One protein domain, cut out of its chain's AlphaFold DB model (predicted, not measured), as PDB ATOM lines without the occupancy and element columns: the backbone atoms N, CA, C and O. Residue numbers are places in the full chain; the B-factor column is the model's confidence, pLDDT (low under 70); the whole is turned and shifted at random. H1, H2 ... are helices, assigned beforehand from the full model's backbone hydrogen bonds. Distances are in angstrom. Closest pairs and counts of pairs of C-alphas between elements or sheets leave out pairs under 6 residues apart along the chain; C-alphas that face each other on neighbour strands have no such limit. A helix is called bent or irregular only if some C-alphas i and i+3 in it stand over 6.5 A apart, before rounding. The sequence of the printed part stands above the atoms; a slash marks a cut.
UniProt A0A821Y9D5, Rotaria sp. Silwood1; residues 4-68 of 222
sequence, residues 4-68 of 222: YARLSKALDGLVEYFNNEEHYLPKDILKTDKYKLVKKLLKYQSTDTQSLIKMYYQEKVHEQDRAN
ATOM      1  N   TYR A   4     227.713 102.023 113.309       88.69
ATOM      2  CA  TYR A   4     226.740 102.673 112.425       88.69
ATOM      3  C   TYR A   4     226.977 104.177 112.257       88.69
ATOM      4  O   TYR A   4     226.783 104.712 111.169       88.69
ATOM      5  N   ALA A   5     227.454 104.861 113.301       83.94
ATOM      6  CA  ALA A   5     227.812 106.276 113.208       83.94
ATOM      7  C   ALA A   5     229.037 106.479 112.299       83.94
ATOM      8  O   ALA A   5     229.072 107.426 111.516       83.94
ATOM      9  N   ARG A   6     230.006 105.550 112.339       89.12
ATOM     10  CA  ARG A   6     231.156 105.553 111.419       89.12
ATOM     11  C   ARG A   6     230.722 105.320 109.973       89.12
ATOM     12  O   ARG A   6     231.137 106.076 109.105       89.12
ATOM     13  N   LEU A   7     229.849 104.340 109.727       92.56
ATOM     14  CA  LEU A   7     229.279 104.090 108.397       92.56
ATOM     15  C   LEU A   7     228.477 105.290 107.880       92.56
ATOM     16  O   LEU A   7     228.592 105.649 106.714       92.56
ATOM     17  N   SER A   8     227.710 105.946 108.753       90.62
ATOM     18  CA  SER A   8     226.962 107.158 108.409       90.62
ATOM     19  C   SER A   8     227.890 108.297 107.983       90.62
ATOM     20  O   SER A   8     227.619 108.945 106.975       90.62
ATOM     21  N   LYS A   9     229.004 108.497 108.702       90.56
ATOM     22  CA  LYS A   9     230.023 109.498 108.362       90.56
ATOM     23  C   LYS A   9     230.777 109.144 107.077       90.56
ATOM     24  O   LYS A   9     231.039 110.025 106.272       90.56
ATOM     25  N   ALA A  10     231.101 107.868 106.868       92.62
ATOM     26  CA  ALA A  10     231.731 107.405 105.632       92.62
ATOM     27  C   ALA A  10     230.820 107.648 104.419       92.62
ATOM     28  O   ALA A  10     231.283 108.131 103.392       92.62
ATOM     29  N   LEU A  11     229.518 107.380 104.562       92.25
ATOM     30  CA  LEU A  11     228.528 107.660 103.527       92.25
ATOM     31  C   LEU A  11     228.437 109.162 103.198       92.25
ATOM     32  O   LEU A  11     228.347 109.505 102.023       92.25
ATOM     33  N   ASP A  12     228.502 110.045 104.201       90.94
ATOM     34  CA  ASP A  12     228.554 111.500 103.971       90.94
ATOM     35  C   ASP A  12     229.837 111.910 103.244       90.94
ATOM     36  O   ASP A  12     229.770 112.636 102.256       90.94
ATOM     37  N   GLY A  13     230.984 111.375 103.670       90.12
ATOM     38  CA  GLY A  13     232.272 111.644 103.030       90.12
ATOM     39  C   GLY A  13     232.317 111.203 101.565       90.12
ATOM     40  O   GLY A  13     232.889 111.906 100.740       90.12
ATOM     41  N   LEU A  14     231.668 110.086 101.208       89.75
ATOM     42  CA  LEU A  14     231.532 109.664  99.808       89.75
ATOM     43  C   LEU A  14     230.687 110.653  98.994       89.75
ATOM     44  O   LEU A  14     231.046 110.972  97.863       89.75
ATOM     45  N   VAL A  15     229.582 111.154  99.555       89.19
ATOM     46  CA  VAL A  15     228.751 112.162  98.877       89.19
ATOM     47  C   VAL A  15     229.521 113.459  98.675       89.19
ATOM     48  O   VAL A  15     229.417 114.045  97.606       89.19
ATOM     49  N   GLU A  16     230.284 113.905  99.669       88.88
ATOM     50  CA  GLU A  16     231.127 115.099  99.549       88.88
ATOM     51  C   GLU A  16     232.226 114.900  98.502       88.88
ATOM     52  O   GLU A  16     232.382 115.739  97.621       88.88
ATOM     53  N   TYR A  17     232.924 113.762  98.534       88.44
ATOM     54  CA  TYR A  17     233.988 113.437  97.583       88.44
ATOM     55  C   TYR A  17     233.507 113.484  96.126       88.44
ATOM     56  O   TYR A  17     234.097 114.182  95.308       88.44
ATOM     57  N   PHE A  18     232.401 112.802  95.805       86.31
ATOM     58  CA  PHE A  18     231.853 112.772  94.442       86.31
ATOM     59  C   PHE A  18     231.060 114.027  94.057       86.31
ATOM     60  O   PHE A  18     230.642 114.160  92.913       86.31
ATOM     61  N   ASN A  19     230.812 114.946  94.990       86.06
ATOM     62  CA  ASN A  19     230.198 116.234  94.678       86.06
ATOM     63  C   ASN A  19     231.238 117.349  94.463       86.06
ATOM     64  O   ASN A  19     230.849 118.451  94.082       86.06
ATOM     65  N   ASN A  20     232.529 117.063  94.677       83.06
ATOM     66  CA  ASN A  20     233.636 118.000  94.492       83.06
ATOM     67  C   ASN A  20     234.225 117.944  93.067       83.06
ATOM     68  O   ASN A  20     234.043 116.975  92.328       83.06
ATOM     69  N   GLU A  21     234.918 119.021  92.683       66.25
ATOM     70  CA  GLU A  21     235.099 119.455  91.287       66.25
ATOM     71  C   GLU A  21     235.871 118.511  90.345       66.25
ATOM     72  O   GLU A  21     235.715 118.628  89.133       66.25
ATOM     73  N   GLU A  22     236.639 117.537  90.840       65.62
ATOM     74  CA  GLU A  22     237.394 116.617  89.967       65.62
ATOM     75  C   GLU A  22     236.538 115.470  89.385       65.62
ATOM     76  O   GLU A  22     236.857 114.936  88.321       65.62
ATOM     77  N   HIS A  23     235.416 115.115  90.029       62.62
ATOM     78  CA  HIS A  23     234.513 114.027  89.616       62.62
ATOM     79  C   HIS A  23     233.042 114.375  89.887       62.62
ATOM     80  O   HIS A  23     232.322 113.611  90.529       62.62
ATOM     81  N   TYR A  24     232.605 115.549  89.420       77.69
ATOM     82  CA  TYR A  24     231.298 116.112  89.757       77.69
ATOM     83  C   TYR A  24     230.125 115.204  89.356       77.69
ATOM     84  O   TYR A  24     229.753 115.096  88.184       77.69
ATOM     85  N   LEU A  25     229.484 114.609  90.361       84.38
ATOM     86  CA  LEU A  25     228.158 114.020  90.262       84.38
ATOM     87  C   LEU A  25     227.132 114.932  90.962       84.38
ATOM     88  O   LEU A  25     227.289 115.269  92.146       84.38
ATOM     89  N   PRO A  26     226.050 115.317  90.260       85.00
ATOM     90  CA  PRO A  26     224.936 116.051  90.844       85.00
ATOM     91  C   PRO A  26     224.350 115.371  92.093       85.00
ATOM     92  O   PRO A  26     224.287 114.141  92.205       85.00
ATOM     93  N   LYS A  27     223.881 116.176  93.057       82.25
ATOM     94  CA  LYS A  27     223.347 115.668  94.337       82.25
ATOM     95  C   LYS A  27     222.114 114.786  94.158       82.25
ATOM     96  O   LYS A  27     221.886 113.928  94.998       82.25
ATOM     97  N   ASP A  28     221.322 114.992  93.119       84.75
ATOM     98  CA  ASP A  28     220.171 114.165  92.749       84.75
ATOM     99  C   ASP A  28     220.587 112.758  92.293       84.75
ATOM    100  O   ASP A  28     219.927 111.785  92.665       84.75
ATOM    101  N   ILE A  29     221.734 112.626  91.617       85.44
ATOM    102  CA  ILE A  29     222.327 111.327  91.261       85.44
ATOM    103  C   ILE A  29     222.906 110.634  92.501       85.44
ATOM    104  O   ILE A  29     222.767 109.423  92.661       85.44
ATOM    105  N   LEU A  30     223.522 111.389  93.413       85.06
ATOM    106  CA  LEU A  30     224.123 110.836  94.633       85.06
ATOM    107  C   LEU A  30     223.079 110.492  95.709       85.06
ATOM    108  O   LEU A  30     223.205 109.491  96.417       85.06
ATOM    109  N   LYS A  31     222.016 111.294  95.834       89.62
ATOM    110  CA  LYS A  31     220.970 111.166  96.863       89.62
ATOM    111  C   LYS A  31     219.721 110.470  96.332       89.62
ATOM    112  O   LYS A  31     218.596 110.920  96.564       89.62
ATOM    113  N   THR A  32     219.931 109.336  95.671       91.44
ATOM    114  CA  THR A  32     218.859 108.424  95.251       91.44
ATOM    115  C   THR A  32     217.995 107.964  96.429       91.44
ATOM    116  O   THR A  32     218.365 108.083  97.602       91.44
ATOM    117  N   ASP A  33     216.852 107.344  96.146       89.50
ATOM    118  CA  ASP A  33     216.007 106.779  97.204       89.50
ATOM    119  C   ASP A  33     216.699 105.648  97.972       89.50
ATOM    120  O   ASP A  33     216.499 105.510  99.180       89.50
ATOM    121  N   LYS A  34     217.606 104.905  97.319       89.81
ATOM    122  CA  LYS A  34     218.474 103.930  97.995       89.81
ATOM    123  C   LYS A  34     219.404 104.616  98.995       89.81
ATOM    124  O   LYS A  34     219.488 104.169 100.136       89.81
ATOM    125  N   TYR A  35     220.049 105.719  98.607       91.69
ATOM    126  CA  TYR A  35     220.873 106.520  99.520       91.69
ATOM    127  C   TYR A  35     220.054 107.010 100.719       91.69
ATOM    128  O   TYR A  35     220.454 106.805 101.866       91.69
ATOM    129  N   LYS A  36     218.880 107.608 100.469       90.31
ATOM    130  CA  LYS A  36     217.995 108.112 101.531       90.31
ATOM    131  C   LYS A  36     217.587 106.990 102.485       90.31
ATOM    132  O   LYS A  36     217.616 107.189 103.699       90.31
ATOM    133  N   LEU A  37     217.255 105.813 101.952       88.81
ATOM    134  CA  LEU A  37     216.901 104.636 102.742       88.81
ATOM    135  C   LEU A  37     218.075 104.162 103.609       88.81
ATOM    136  O   LEU A  37     217.904 103.999 104.814       88.81
ATOM    137  N   VAL A  38     219.270 103.994 103.034       91.19
ATOM    138  CA  VAL A  38     220.470 103.580 103.783       91.19
ATOM    139  C   VAL A  38     220.807 104.604 104.863       91.19
ATOM    140  O   VAL A  38     221.012 104.232 106.017       91.19
ATOM    141  N   LYS A  39     220.789 105.900 104.537       91.62
ATOM    142  CA  LYS A  39     221.046 106.972 105.504       91.62
ATOM    143  C   LYS A  39     220.029 106.960 106.651       91.62
ATOM    144  O   LYS A  39     220.423 107.078 107.812       91.62
ATOM    145  N   LYS A  40     218.739 106.763 106.342       90.06
ATOM    146  CA  LYS A  40     217.656 106.612 107.333       90.06
ATOM    147  C   LYS A  40     217.919 105.413 108.253       90.06
ATOM    148  O   LYS A  40     217.862 105.566 109.470       90.06
ATOM    149  N   LEU A  41     218.274 104.253 107.696       90.62
ATOM    150  CA  LEU A  41     218.564 103.036 108.463       90.62
ATOM    151  C   LEU A  41     219.806 103.177 109.352       90.62
ATOM    152  O   LEU A  41     219.753 102.812 110.525       90.62
ATOM    153  N   LEU A  42     220.898 103.750 108.834       92.25
ATOM    154  CA  LEU A  42     222.116 104.013 109.608       92.25
ATOM    155  C   LEU A  42     221.836 104.952 110.786       92.25
ATOM    156  O   LEU A  42     222.279 104.684 111.904       92.25
ATOM    157  N   LYS A  43     221.048 106.013 110.555       91.56
ATOM    158  CA  LYS A  43     220.595 106.911 111.622       91.56
ATOM    159  C   LYS A  43     219.852 106.122 112.697       91.56
ATOM    160  O   LYS A  43     220.249 106.179 113.860       91.56
ATOM    161  N   TYR A  44     218.832 105.355 112.321       93.00
ATOM    162  CA  TYR A  44     218.008 104.613 113.278       93.00
ATOM    163  C   TYR A  44     218.812 103.584 114.082       93.00
ATOM    164  O   TYR A  44     218.672 103.518 115.299       93.00
ATOM    165  N   GLN A  45     219.715 102.844 113.434       92.12
ATOM    166  CA  GLN A  45     220.583 101.876 114.111       92.12
ATOM    167  C   GLN A  45     221.545 102.529 115.116       92.12
ATOM    168  O   GLN A  45     221.939 101.908 116.100       92.12
ATOM    169  N   SER A  46     221.913 103.794 114.898       90.88
ATOM    170  CA  SER A  46     222.750 104.566 115.825       90.88
ATOM    171  C   SER A  46     221.976 105.335 116.905       90.88
ATOM    172  O   SER A  46     222.602 105.918 117.786       90.88
ATOM    173  N   THR A  47     220.642 105.354 116.839       93.81
ATOM    174  CA  THR A  47     219.767 106.123 117.742       93.81
ATOM    175  C   THR A  47     219.363 105.276 118.949       93.81
ATOM    176  O   THR A  47     219.090 104.088 118.804       93.81
ATOM    177  N   ASP A  48     219.307 105.846 120.151       94.31
ATOM    178  CA  ASP A  48     218.869 105.125 121.351       94.31
ATOM    179  C   ASP A  48     217.364 104.780 121.308       94.31
ATOM    180  O   ASP A  48     216.613 105.232 120.444       94.31
ATOM    181  N   THR A  49     216.922 103.908 122.212       95.75
ATOM    182  CA  THR A  49     215.566 103.338 122.177       95.75
ATOM    183  C   THR A  49     214.489 104.385 122.422       95.75
ATOM    184  O   THR A  49     213.470 104.390 121.735       95.75
ATOM    185  N   GLN A  50     214.719 105.303 123.360       94.88
ATOM    186  CA  GLN A  50     213.754 106.343 123.697       94.88
ATOM    187  C   GLN A  50     213.578 107.315 122.530       94.88
ATOM    188  O   GLN A  50     212.449 107.631 122.148       94.88
ATOM    189  N   SER A  51     214.682 107.729 121.910       94.44
ATOM    190  CA  SER A  51     214.658 108.580 120.721       94.44
ATOM    191  C   SER A  51     213.978 107.894 119.532       94.44
ATOM    192  O   SER A  51     213.174 108.524 118.848       94.44
ATOM    193  N   LEU A  52     214.212 106.595 119.311       94.94
ATOM    194  CA  LEU A  52     213.491 105.833 118.283       94.94
ATOM    195  C   LEU A  52     211.979 105.812 118.531       94.94
ATOM    196  O   LEU A  52     211.210 106.031 117.601       94.94
ATOM    197  N   ILE A  53     211.547 105.597 119.775       95.06
ATOM    198  CA  ILE A  53     210.125 105.611 120.136       95.06
ATOM    199  C   ILE A  53     209.510 107.000 119.900       95.06
ATOM    200  O   ILE A  53     208.422 107.086 119.335       95.06
ATOM    201  N   LYS A  54     210.203 108.094 120.252       93.88
ATOM    202  CA  LYS A  54     209.751 109.462 119.916       93.88
ATOM    203  C   LYS A  54     209.545 109.628 118.413       93.88
ATOM    204  O   LYS A  54     208.493 110.080 117.972       93.88
ATOM    205  N   MET A  55     210.534 109.208 117.625       93.12
ATOM    206  CA  MET A  55     210.479 109.289 116.166       93.12
ATOM    207  C   MET A  55     209.349 108.440 115.574       93.12
ATOM    208  O   MET A  55     208.766 108.837 114.571       93.12
ATOM    209  N   TYR A  56     209.018 107.299 116.188       93.38
ATOM    210  CA  TYR A  56     207.879 106.479 115.778       93.38
ATOM    211  C   TYR A  56     206.559 107.235 115.929       93.38
ATOM    212  O   TYR A  56     205.768 107.266 114.991       93.38
ATOM    213  N   TYR A  57     206.317 107.872 117.076       93.06
ATOM    214  CA  TYR A  57     205.069 108.612 117.267       93.06
ATOM    215  C   TYR A  57     204.978 109.833 116.340       93.06
ATOM    216  O   TYR A  57     203.909 110.107 115.804       93.06
ATOM    217  N   GLN A  58     206.099 110.503 116.060       91.44
ATOM    218  CA  GLN A  58     206.154 111.553 115.034       91.44
ATOM    219  C   GLN A  58     205.832 111.010 113.630       91.44
ATOM    220  O   GLN A  58     205.062 111.625 112.896       91.44
ATOM    221  N   GLU A  59     206.373 109.842 113.257       89.56
ATOM    222  CA  GLU A  59     206.029 109.158 112.000       89.56
ATOM    223  C   GLU A  59     204.518 108.875 111.935       89.56
ATOM    224  O   GLU A  59     203.910 109.112 110.895       89.56
ATOM    225  N   LYS A  60     203.891 108.485 113.053       89.19
ATOM    226  CA  LYS A  60     202.440 108.252 113.131       89.19
ATOM    227  C   LYS A  60     201.587 109.506 112.988       89.19
ATOM    228  O   LYS A  60     200.623 109.470 112.230       89.19
ATOM    229  N   VAL A  61     201.964 110.615 113.623       88.94
ATOM    230  CA  VAL A  61     201.293 111.909 113.405       88.94
ATOM    231  C   VAL A  61     201.366 112.303 111.926       88.94
ATOM    232  O   VAL A  61     200.354 112.645 111.324       88.94
ATOM    233  N   HIS A  62     202.537 112.177 111.296       87.50
ATOM    234  CA  HIS A  62     202.692 112.499 109.875       87.50
ATOM    235  C   HIS A  62     201.927 111.553 108.941       87.50
ATOM    236  O   HIS A  62     201.433 111.991 107.903       87.50
ATOM    237  N   GLU A  63     201.858 110.259 109.259       84.94
ATOM    238  CA  GLU A  63     201.041 109.294 108.518       84.94
ATOM    239  C   GLU A  63     199.553 109.652 108.606       84.94
ATOM    240  O   GLU A  63     198.873 109.630 107.579       84.94
ATOM    241  N   GLN A  64     199.075 110.035 109.794       85.75
ATOM    242  CA  GLN A  64     197.702 110.484 110.022       85.75
ATOM    243  C   GLN A  64     197.381 111.753 109.222       85.75
ATOM    244  O   GLN A  64     196.408 111.759 108.474       85.75
ATOM    245  N   ASP A  65     198.231 112.783 109.296       82.62
ATOM    246  CA  ASP A  65     198.035 114.054 108.579       82.62
ATOM    247  C   ASP A  65     198.008 113.864 107.045       82.62
ATOM    248  O   ASP A  65     197.343 114.603 106.318       82.62
ATOM    249  N   ARG A  66     198.722 112.856 106.525       77.44
ATOM    250  CA  ARG A  66     198.714 112.503 105.092       77.44
ATOM    251  C   ARG A  66     197.490 111.692 104.676       77.44
ATOM    252  O   ARG A  66     197.153 111.680 103.493       77.44
ATOM    253  N   ALA A  67     196.840 111.000 105.606       68.25
ATOM    254  CA  ALA A  67     195.747 110.072 105.332       68.25
ATOM    255  C   ALA A  67     194.377 110.751 105.110       68.25
ATOM    256  O   ALA A  67     193.367 110.050 105.073       68.25
ATOM    257  N   ASN A  68     194.335 112.072 104.868       55.06
ATOM    258  CA  ASN A  68     193.141 112.911 104.630       55.06
ATOM    259  C   ASN A  68     192.158 112.439 103.523       55.06
ATOM    260  O   ASN A  68     191.188 113.133 103.238       55.06
TER     261      ASN A  68
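What this domain is: This is residues 4 to 68 of the 222 residues of a protein of Rotaria sp. Silwood1 (UniProt A0A821Y9D5). The longest helix, H4, opens away from H3 as one limb of a V, with residues 56 to 68 sticking out into the open, while H3 and H1 stand side by side, run opposite ways and meet where H1 begins and H3 ends. The three longer helices make a loose, flat zigzag, and the short H2 sits at the end where H1 and H3 spread apart. The printed part has 65 residues with four named helices, in the order H1, H2, H3, H4, and no named strand; its class is all helix. It is loose, with a radius of gyration of the C-alphas of 15.3 A, and spans 44 by 30 by 14 A.

How they stand to each other: H4, residues 49 to 66, is close to but not clearly touching H3, residues 33 to 46; their closest C-alphas, those of Tyr 44 and Leu 52, are 6.9 A apart. H3 and H4 run opposite ways at a steep tilt of 38 degrees. H3 and H1, residues 4 to 19, touch, with 12 pairs of C-alphas within 8 A; the closest are those of Tyr 4 and Ser 46, 5.6 A apart. They run opposite ways at a shallow tilt of 32 degrees, and H1 touches H3 with residues 4 to 11 alone. With residues 15 to 19 alone H1 touches H2, residues 27 to 30; the closest C-alphas are those of Val 15 and Leu 30, 6.4 A apart. H2 and H3 meet only through their link. H4 is apart from H1 and from H2. In H1, H3 and H4 every O i to N i+4 pair is within hydrogen-bond range; H2 is too short for such a pair, and its one O i to N i+3 pair is within range.

Where its parts are: H4, 18 residues, runs 25.7 A from C-alpha 49 at (215.566, 103.338, 122.177) to C-alpha 66 at (198.714, 112.503, 105.092). H3, 14 residues, is 19.9 A long. H1, 16 residues, begins at C-alpha 4 at (226.740, 102.673, 112.425) and is 22.6 A long. H2, 4 residues, measures 4.9 A. No helix is bent or irregular.

The domain as a whole: The C-alphas of Glu 22 and Asn 68, the two farthest apart, are 46.8 A from each other. Without residues 56 to 68, which stand free, the body has 52 residues and spans 42 by 20 by 12 A. The printed part has no cut. The links H2 to H3 and H3 to H4 are tight, the link H1 to H2 is short, and no link is long. The mean pLDDT of the printed part is 87.4; residues 21 to 23 and 67 to 68 are under 70.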